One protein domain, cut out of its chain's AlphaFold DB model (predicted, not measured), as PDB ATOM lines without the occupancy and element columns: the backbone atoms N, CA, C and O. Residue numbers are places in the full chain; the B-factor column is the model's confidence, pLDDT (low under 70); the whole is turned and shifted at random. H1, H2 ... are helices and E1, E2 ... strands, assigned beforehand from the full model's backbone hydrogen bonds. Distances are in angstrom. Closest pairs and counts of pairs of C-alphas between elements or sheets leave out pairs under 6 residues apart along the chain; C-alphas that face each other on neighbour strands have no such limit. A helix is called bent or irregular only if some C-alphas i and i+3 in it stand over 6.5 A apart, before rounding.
ATOM      1  N   ARG A   7      -6.453 -28.490 -30.930       93.00
ATOM      2  CA  ARG A   7      -4.998 -28.514 -31.072       93.00
ATOM      3  C   ARG A   7      -4.597 -29.542 -32.115       93.00
ATOM      4  O   ARG A   7      -5.040 -30.690 -32.054       93.00
ATOM      5  N   ARG A   8      -3.751 -29.140 -33.060       93.75
ATOM      6  CA  ARG A   8      -3.064 -30.036 -33.994       93.75
ATOM      7  C   ARG A   8      -1.708 -30.396 -33.405       93.75
ATOM      8  O   ARG A   8      -0.892 -29.511 -33.182       93.75
ATOM      9  N   CYS A   9      -1.455 -31.679 -33.195       93.19
ATOM     10  CA  CYS A   9      -0.130 -32.156 -32.820       93.19
ATOM     11  C   CYS A   9       0.852 -31.947 -33.974       93.19
ATOM     12  O   CYS A   9       0.562 -32.368 -35.091       93.19
ATOM     13  N   LEU A  10       2.010 -31.334 -33.719       92.31
ATOM     14  CA  LEU A  10       3.015 -31.117 -34.768       92.31
ATOM     15  C   LEU A  10       3.866 -32.366 -35.064       92.31
ATOM     16  O   LEU A  10       4.592 -32.371 -36.049       92.31
ATOM     17  N   ASN A  11       3.741 -33.429 -34.259       91.69
ATOM     18  CA  ASN A  11       4.400 -34.715 -34.506       91.69
ATOM     19  C   ASN A  11       3.530 -35.652 -35.357       91.69
ATOM     20  O   ASN A  11       3.903 -36.034 -36.457       91.69
ATOM     21  N   CYS A  12       2.329 -35.995 -34.879       89.94
ATOM     22  CA  CYS A  12       1.448 -36.932 -35.583       89.94
ATOM     23  C   CYS A  12       0.428 -36.257 -36.511       89.94
ATOM     24  O   CYS A  12      -0.385 -36.942 -37.122       89.94
ATOM     25  N   ASN A  13       0.435 -34.922 -36.604       91.50
ATOM     26  CA  ASN A  13      -0.465 -34.105 -37.428       91.50
ATOM     27  C   ASN A  13      -1.972 -34.227 -37.150       91.50
ATOM     28  O   ASN A  13      -2.770 -33.531 -37.784       91.50
ATOM     29  N   TRP A  14      -2.373 -35.025 -36.164       92.56
ATOM     30  CA  TRP A  14      -3.769 -35.177 -35.783       92.56
ATOM     31  C   TRP A  14      -4.284 -34.012 -34.941       92.56
ATOM     32  O   TRP A  14      -3.566 -33.421 -34.128       92.56
ATOM     33  N   LYS A  15      -5.568 -33.708 -35.127       94.25
ATOM     34  CA  LYS A  15      -6.288 -32.638 -34.440       94.25
ATOM     35  C   LYS A  15      -7.185 -33.217 -33.357       94.25
ATOM     36  O   LYS A  15      -7.992 -34.100 -33.630       94.25
ATOM     37  N   THR A  16      -7.085 -32.706 -32.139       92.81
ATOM     38  CA  THR A  16      -7.891 -33.157 -30.995       92.81
ATOM     39  C   THR A  16      -8.327 -31.972 -30.147       92.81
ATOM     40  O   THR A  16      -7.711 -30.905 -30.183       92.81
ATOM     41  N   HIS A  17      -9.415 -32.131 -29.395       91.81
ATOM     42  CA  HIS A  17      -9.858 -31.078 -28.485       91.81
ATOM     43  C   HIS A  17      -8.834 -30.838 -27.372       91.81
ATOM     44  O   HIS A  17      -8.287 -31.788 -26.811       91.81
ATOM     45  N   LYS A  18      -8.642 -29.570 -26.987       90.12
ATOM     46  CA  LYS A  18      -7.716 -29.151 -25.919       90.12
ATOM     47  C   LYS A  18      -7.938 -29.903 -24.603       90.12
ATOM     48  O   LYS A  18      -6.966 -30.250 -23.942       90.12
ATOM     49  N   ARG A  19      -9.194 -30.235 -24.272       89.81
ATOM     50  CA  ARG A  19      -9.560 -31.006 -23.067       89.81
ATOM     51  C   ARG A  19      -8.873 -32.371 -22.959       89.81
ATOM     52  O   ARG A  19      -8.752 -32.895 -21.864       89.81
ATOM     53  N   PHE A  20      -8.440 -32.950 -24.079       90.12
ATOM     54  CA  PHE A  20      -7.806 -34.267 -24.096       90.12
ATOM     55  C   PHE A  20      -6.287 -34.222 -23.894       90.12
ATOM     56  O   PHE A  20      -5.677 -35.267 -23.728       90.12
ATOM     57  N   TRP A  21      -5.663 -33.041 -23.907       89.31
ATOM     58  CA  TRP A  21      -4.204 -32.903 -23.789       89.31
ATOM     59  C   TRP A  21      -3.697 -32.990 -22.339       89.31
ATOM     60  O   TRP A  21      -2.486 -33.045 -22.117       89.31
ATOM     61  N   GLY A  22      -4.613 -33.006 -21.363       81.94
ATOM     62  CA  GLY A  22      -4.301 -33.024 -19.933       81.94
ATOM     63  C   GLY A  22      -3.430 -31.845 -19.481       81.94
ATOM     64  O   GLY A  22      -3.159 -30.912 -20.241       81.94
ATOM     65  N   ASP A  23      -2.949 -31.907 -18.239       81.12
ATOM     66  CA  ASP A  23      -2.138 -30.835 -17.639       81.12
ATOM     67  C   ASP A  23      -0.742 -30.736 -18.255       81.12
ATOM     68  O   ASP A  23      -0.193 -29.652 -18.442       81.12
ATOM     69  N   LYS A  24      -0.175 -31.886 -18.635       78.19
ATOM     70  CA  LYS A  24       1.158 -31.971 -19.246       78.19
ATOM     71  C   LYS A  24       1.178 -31.513 -20.704       78.19
ATOM     72  O   LYS A  24       2.247 -31.450 -21.302       78.19
ATOM     73  N   GLN A  25       0.010 -31.212 -21.274       87.12
ATOM     74  CA  GLN A  25      -0.154 -30.813 -22.668       87.12
ATOM     75  C   GLN A  25       0.524 -31.787 -23.640       87.12
ATOM     76  O   GLN A  25       1.150 -31.370 -24.611       87.12
ATOM     77  N   ILE A  26       0.398 -33.088 -23.378       90.81
ATOM     78  CA  ILE A  26       0.944 -34.144 -24.231       90.81
ATOM     79  C   ILE A  26      -0.135 -34.555 -25.232       90.81
ATOM     80  O   ILE A  26      -1.313 -34.659 -24.889       90.81
ATOM     81  N   CYS A  27       0.257 -34.792 -26.484       91.56
ATOM     82  CA  CYS A  27      -0.662 -35.246 -27.515       91.56
ATOM     83  C   CYS A  27      -1.330 -36.573 -27.102       91.56
ATOM     84  O   CYS A  27      -0.628 -37.569 -26.940       91.56
ATOM     85  N   PRO A  28      -2.670 -36.650 -27.047       91.44
ATOM     86  CA  PRO A  28      -3.372 -37.860 -26.606       91.44
ATOM     87  C   PRO A  28      -3.361 -39.009 -27.629       91.44
ATOM     88  O   PRO A  28      -3.894 -40.080 -27.360       91.44
ATOM     89  N   ILE A  29      -2.800 -38.785 -28.823       91.62
ATOM     90  CA  ILE A  29      -2.725 -39.791 -29.891       91.62
ATOM     91  C   ILE A  29      -1.349 -40.443 -29.928       91.62
ATOM     92  O   ILE A  29      -1.254 -41.664 -29.885       91.62
ATOM     93  N   CYS A  30      -0.287 -39.641 -30.032       89.50
ATOM     94  CA  CYS A  30       1.076 -40.163 -30.132       89.50
ATOM     95  C   CYS A  30       1.817 -40.197 -28.793       89.50
ATOM     96  O   CYS A  30       2.933 -40.698 -28.768       89.50
ATOM     97  N   GLU A  31       1.256 -39.601 -27.734       88.69
ATOM     98  CA  GLU A  31       1.763 -39.594 -26.346       88.69
ATOM     99  C   GLU A  31       3.224 -39.142 -26.168       88.69
ATOM    100  O   GLU A  31       3.835 -39.350 -25.127       88.69
ATOM    101  N   THR A  32       3.778 -38.476 -27.179       83.75
ATOM    102  CA  THR A  32       5.211 -38.149 -27.289       83.75
ATOM    103  C   THR A  32       5.476 -36.660 -27.474       83.75
ATOM    104  O   THR A  32       6.528 -36.171 -27.085       83.75
ATOM    105  N   ALA A  33       4.536 -35.917 -28.060       84.62
ATOM    106  CA  ALA A  33       4.741 -34.517 -28.412       84.62
ATOM    107  C   ALA A  33       3.963 -33.574 -27.496       84.62
ATOM    108  O   ALA A  33       2.755 -33.735 -27.323       84.62
ATOM    109  N   SER A  34       4.652 -32.553 -26.982       87.75
ATOM    110  CA  SER A  34       4.062 -31.415 -26.263       87.75
ATOM    111  C   SER A  34       3.855 -30.176 -27.147       87.75
ATOM    112  O   SER A  34       3.283 -29.180 -26.711       87.75
ATOM    113  N   VAL A  35       4.295 -30.237 -28.408       90.06
ATOM    114  CA  VAL A  35       4.189 -29.147 -29.384       90.06
ATOM    115  C   VAL A  35       2.919 -29.263 -30.231       90.06
ATOM    116  O   VAL A  35       2.618 -30.314 -30.812       90.06
ATOM    117  N   PHE A  36       2.169 -28.165 -30.325       93.12
ATOM    118  CA  PHE A  36       0.910 -28.093 -31.066       93.12
ATOM    119  C   PHE A  36       0.686 -26.730 -31.721       93.12
ATOM    120  O   PHE A  36       1.224 -25.721 -31.275       93.12
ATOM    121  N   SER A  37      -0.162 -26.698 -32.752       93.06
ATOM    122  CA  SER A  37      -0.772 -25.464 -33.259       93.06
ATOM    123  C   SER A  37      -2.261 -25.413 -32.920       93.06
ATOM    124  O   SER A  37      -2.949 -26.438 -32.904       93.06
ATOM    125  N   GLU A  38      -2.766 -24.221 -32.606       92.81
ATOM    126  CA  GLU A  38      -4.182 -24.015 -32.297       92.81
ATOM    127  C   GLU A  38      -5.034 -23.956 -33.576       92.81
ATOM    128  O   GLU A  38      -4.590 -23.517 -34.636       92.81
ATOM    129  N   SER A  39      -6.264 -24.462 -33.493       86.75
ATOM    130  CA  SER A  39      -7.217 -24.547 -34.603       86.75
ATOM    131  C   SER A  39      -8.642 -24.313 -34.095       86.75
ATOM    132  O   SER A  39      -8.966 -24.599 -32.943       86.75
ATOM    133  N   ASN A  40      -9.516 -23.834 -34.982       84.06
ATOM    134  CA  ASN A  40     -10.956 -23.702 -34.725       84.06
ATOM    135  C   ASN A  40     -11.794 -24.828 -35.345       84.06
ATOM    136  O   ASN A  40     -12.991 -24.910 -35.093       84.06
ATOM    137  N   HIS A  41     -11.182 -25.710 -36.142       83.25
ATOM    138  CA  HIS A  41     -11.910 -26.710 -36.927       83.25
ATOM    139  C   HIS A  41     -11.281 -28.105 -36.847       83.25
ATOM    140  O   HIS A  41     -10.052 -28.242 -36.783       83.25
ATOM    141  N   GLY A  42     -12.143 -29.126 -36.949       83.12
ATOM    142  CA  GLY A  42     -11.775 -30.497 -37.317       83.12
ATOM    143  C   GLY A  42     -11.045 -31.298 -36.241       83.12
ATOM    144  O   GLY A  42     -10.047 -31.935 -36.559       83.12
ATOM    145  N   GLY A  43     -11.491 -31.239 -34.983       89.00
ATOM    146  CA  GLY A  43     -10.986 -32.128 -33.934       89.00
ATOM    147  C   GLY A  43     -11.643 -33.503 -33.980       89.00
ATOM    148  O   GLY A  43     -12.844 -33.605 -34.208       89.00
ATOM    149  N   LEU A  44     -10.850 -34.541 -33.730       91.06
ATOM    150  CA  LEU A  44     -11.351 -35.900 -33.570       91.06
ATOM    151  C   LEU A  44     -12.187 -36.031 -32.291       91.06
ATOM    152  O   LEU A  44     -11.860 -35.442 -31.251       91.06
ATOM    153  N   SER A  45     -13.239 -36.846 -32.372       89.69
ATOM    154  CA  SER A  45     -13.962 -37.348 -31.204       89.69
ATOM    155  C   SER A  45     -13.103 -38.347 -30.418       89.69
ATOM    156  O   SER A  45     -12.096 -38.850 -30.915       89.69
ATOM    157  N   LEU A  46     -13.511 -38.664 -29.186       88.44
ATOM    158  CA  LEU A  46     -12.797 -39.635 -28.351       88.44
ATOM    159  C   LEU A  46     -12.721 -41.022 -29.018       88.44
ATOM    160  O   LEU A  46     -11.659 -41.632 -29.056       88.44
ATOM    161  N   GLU A  47     -13.826 -41.477 -29.613       91.25
ATOM    162  CA  GLU A  47     -13.894 -42.750 -30.342       91.25
ATOM    163  C   GLU A  47     -12.937 -42.769 -31.544       91.25
ATOM    164  O   GLU A  47     -12.169 -43.713 -31.735       91.25
ATOM    165  N   GLN A  48     -12.900 -41.677 -32.313       92.50
ATOM    166  CA  GLN A  48     -11.977 -41.548 -33.438       92.50
ATOM    167  C   GLN A  48     -10.515 -41.530 -32.978       92.50
ATOM    168  O   GLN A  48      -9.659 -42.121 -33.635       92.50
ATOM    169  N   MET A  49     -10.216 -40.878 -31.851       91.38
ATOM    170  CA  MET A  49      -8.872 -40.882 -31.271       91.38
ATOM    171  C   MET A  49      -8.420 -42.297 -30.902       91.38
ATOM    172  O   MET A  49      -7.283 -42.656 -31.205       91.38
ATOM    173  N   HIS A  50      -9.300 -43.102 -30.297       90.38
ATOM    174  CA  HIS A  50      -9.000 -44.496 -29.960       90.38
ATOM    175  C   HIS A  50      -8.707 -45.311 -31.223       90.38
ATOM    176  O   HIS A  50      -7.640 -45.914 -31.320       90.38
ATOM    177  N   SER A  51      -9.572 -45.217 -32.239       92.75
ATOM    178  CA  SER A  51      -9.370 -45.917 -33.515       92.75
ATOM    179  C   SER A  51      -8.051 -45.527 -34.200       92.75
ATOM    180  O   SER A  51      -7.331 -46.379 -34.722       92.75
ATOM    181  N   VAL A  52      -7.689 -44.240 -34.181       90.69
ATOM    182  CA  VAL A  52      -6.410 -43.766 -34.735       90.69
ATOM    183  C   VAL A  52      -5.225 -44.313 -33.938       90.69
ATOM    184  O   VAL A  52      -4.246 -44.754 -34.539       90.69
ATOM    185  N   LYS A  53      -5.305 -44.319 -32.602       88.31
ATOM    186  CA  LYS A  53      -4.245 -44.849 -31.735       88.31
ATOM    187  C   LYS A  53      -4.010 -46.338 -31.997       88.31
ATOM    188  O   LYS A  53      -2.864 -46.749 -32.176       88.31
ATOM    189  N   GLU A  54      -5.075 -47.125 -32.117       88.38
ATOM    190  CA  GLU A  54      -4.982 -48.550 -32.456       88.38
ATOM    191  C   GLU A  54      -4.348 -48.785 -33.833       88.38
ATOM    192  O   GLU A  54      -3.487 -49.657 -33.978       88.38
ATOM    193  N   LYS A  55      -4.701 -47.971 -34.836       87.25
ATOM    194  CA  LYS A  55      -4.085 -48.036 -36.171       87.25
ATOM    195  C   LYS A  55      -2.590 -47.728 -36.132       87.25
ATOM    196  O   LYS A  55      -1.811 -48.453 -36.744       87.25
ATOM    197  N   ILE A  56      -2.178 -46.690 -35.400       83.75
ATOM    198  CA  ILE A  56      -0.758 -46.330 -35.253       83.75
ATOM    199  C   ILE A  56       0.015 -47.488 -34.614       83.75
ATOM    200  O   ILE A  56       1.032 -47.910 -35.156       83.75
ATOM    201  N   LEU A  57      -0.493 -48.046 -33.513       83.88
ATOM    202  CA  LEU A  57       0.150 -49.164 -32.817       83.88
ATOM    203  C   LEU A  57       0.242 -50.419 -33.692       83.88
ATOM    204  O   LEU A  57       1.268 -51.099 -33.696       83.88
ATOM    205  N   THR A  58      -0.809 -50.713 -34.457       85.94
ATOM    206  CA  THR A  58      -0.829 -51.850 -35.387       85.94
ATOM    207  C   THR A  58       0.225 -51.685 -36.479       85.94
ATOM    208  O   THR A  58       0.997 -52.608 -36.732       85.94
ATOM    209  N   ASN A  59       0.320 -50.491 -37.070       83.25
ATOM    210  CA  ASN A  59       1.307 -50.199 -38.107       83.25
ATOM    211  C   ASN A  59       2.743 -50.234 -37.563       83.25
ATOM    212  O   ASN A  59       3.625 -50.774 -38.224       83.25
ATOM    213  N   MET A  60       2.987 -49.713 -36.356       82.00
ATOM    214  CA  MET A  60       4.318 -49.769 -35.736       82.00
ATOM    215  C   MET A  60       4.784 -51.215 -35.532       82.00
ATOM    216  O   MET A  60       5.902 -51.549 -35.915       82.00
ATOM    217  N   ARG A  61       3.905 -52.094 -35.034       83.81
ATOM    218  CA  ARG A  61       4.210 -53.526 -34.869       83.81
ATOM    219  C   ARG A  61       4.510 -54.224 -36.197       83.81
ATOM    220  O   ARG A  61       5.336 -55.132 -36.224       83.81
ATOM    221  N   ALA A  62       3.830 -53.839 -37.279       79.62
ATOM    222  CA  ALA A  62       4.105 -54.383 -38.608       79.62
ATOM    223  C   ALA A  62       5.522 -54.007 -39.075       79.62
ATOM    224  O   ALA A  62       6.293 -54.893 -39.437       79.62
ATOM    225  N   ILE A  63       5.900 -52.733 -38.934       81.56
ATOM    226  CA  ILE A  63       7.231 -52.226 -39.305       81.56
ATOM    227  C   ILE A  63       8.345 -52.909 -38.494       81.56
ATOM    228  O   ILE A  63       9.406 -53.224 -39.033       81.56
ATOM    229  N   GLU A  64       8.137 -53.155 -37.198       78.06
ATOM    230  CA  GLU A  64       9.125 -53.854 -36.358       78.06
ATOM    231  C   GLU A  64       9.368 -55.303 -36.816       78.06
ATOM    232  O   GLU A  64      10.507 -55.774 -36.810       78.06
ATOM    233  N   ARG A  65       8.325 -56.003 -37.280       75.56
ATOM    234  CA  ARG A  65       8.460 -57.365 -37.822       75.56
ATOM    235  C   ARG A  65       9.267 -57.392 -39.120       75.56
ATOM    236  O   ARG A  65      10.076 -58.299 -39.308       75.56
ATOM    237  N   GLU A  66       9.093 -56.387 -39.977       73.88
ATOM    238  CA  GLU A  66       9.853 -56.254 -41.226       73.88
ATOM    239  C   GLU A  66      11.341 -55.981 -40.961       73.88
ATOM    240  O   GLU A  66      12.198 -56.556 -41.624       73.88
ATOM    241  N   LYS A  67      11.671 -55.186 -39.934       68.31
ATOM    242  CA  LYS A  67      13.067 -54.885 -39.561       68.31
ATOM    243  C   LYS A  67      13.840 -56.056 -38.951       68.31
ATOM    244  O   LYS A  67      15.062 -56.026 -38.963       68.31
ATOM    245  N   THR A  68      13.151 -57.049 -38.391       62.53
ATOM    246  CA  THR A  68      13.793 -58.196 -37.714       62.53
ATOM    247  C   THR A  68      14.028 -59.380 -38.664       62.53
ATOM    248  O   THR A  68      14.664 -60.358 -38.287       62.53
ATOM    249  N   SER A  69      13.504 -59.302 -39.892       60.16
ATOM    250  CA  SER A  69      13.537 -60.392 -40.878       60.16
ATOM    251  C   SER A  69      14.481 -60.118 -42.061       60.16
ATOM    252  O   SER A  69      14.414 -60.843 -43.052       60.16
TER     253      SER A  69
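Overview. This is residues 7 to 69 of the 70 residues of an uncharacterized protein of Candidatus Woesebacteria bacterium RIFOXYA1_FULL_40_18 (UniProt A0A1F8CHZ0). A small compact head, made of a little three-stranded sheet and a long looping stretch, residues 18 to 35, has one long helix, H1, running out of it as an arm. The far part of that arm, residues 58 to 67 of H1 with residues 68 and 69 after it, sticks out free and makes the length of the whole. The printed part has 63 residues, with three named strands and one named helix in the order E1, E2, E3, H1; the sheet runs E2, E1, E3, antiparallel throughout, and the class is mixed, helices and strands. The whole is only just loose, close to compact, with a radius of gyration of the C-alphas of 13.0 A and spans of 44 by 21 by 18 A.

Arrangement. In the sheet, E1, residues 7 to 9, is the inner strand, and E2, residues 15 to 17, and E3, residues 36 to 39, are the edge strands. E1 and E2 form a hairpin, antiparallel with 138 degrees between their directions. The C-alphas of Lys 15 and Arg 8 face each other at 4.2 A, and N 7 and O 16 are within hydrogen-bond range at 2.8 A. E1 and E3 are antiparallel at 144 degrees. The C-alphas of Cys 9 and Phe 36 face each other at 4.5 A, and N 8 and O 37 are within hydrogen-bond range at 2.8 A. E2 and E3 are only just apart, their closest C-alphas 8.1 A from each other. H1, residues 46 to 67, is only just on the sheet, with 5 pairs of C-alphas within 10 A, and only grazes it with residues 46 to 49. The closest C-alphas of E2 and H1 are those of Thr 16 and Met 49, 7.8 A apart. In H1 every O i to N i+4 pair is within hydrogen-bond range.

Along the chain. E1 begins at C-alpha 7, (-4.998, -28.514, -31.072), and is 6.3 A from first to last C-alpha. E2 is 7.1 A long and E3 9.5 A. H1 is 32.0 A long, from C-alpha 46 at (-12.797, -39.635, -28.351) to C-alpha 67 at (13.067, -54.885, -39.561), and is not bent.

Size, cuts and confidence. The two C-alphas farthest apart are those of Asn 40 and Ser 69, 44.5 A. Without residues 58 to 69, which stand free, the body of 51 residues spans 24 by 22 by 18 A, with a radius of gyration of 9.8 A. The printed part has no cut. The link from E1 to E2 is tight, that from E3 to H1 short, and that from E2 to E3 long, with 18 residues. The mean pLDDT of the printed part is 86.7, and residues 67 to 69 are under 70.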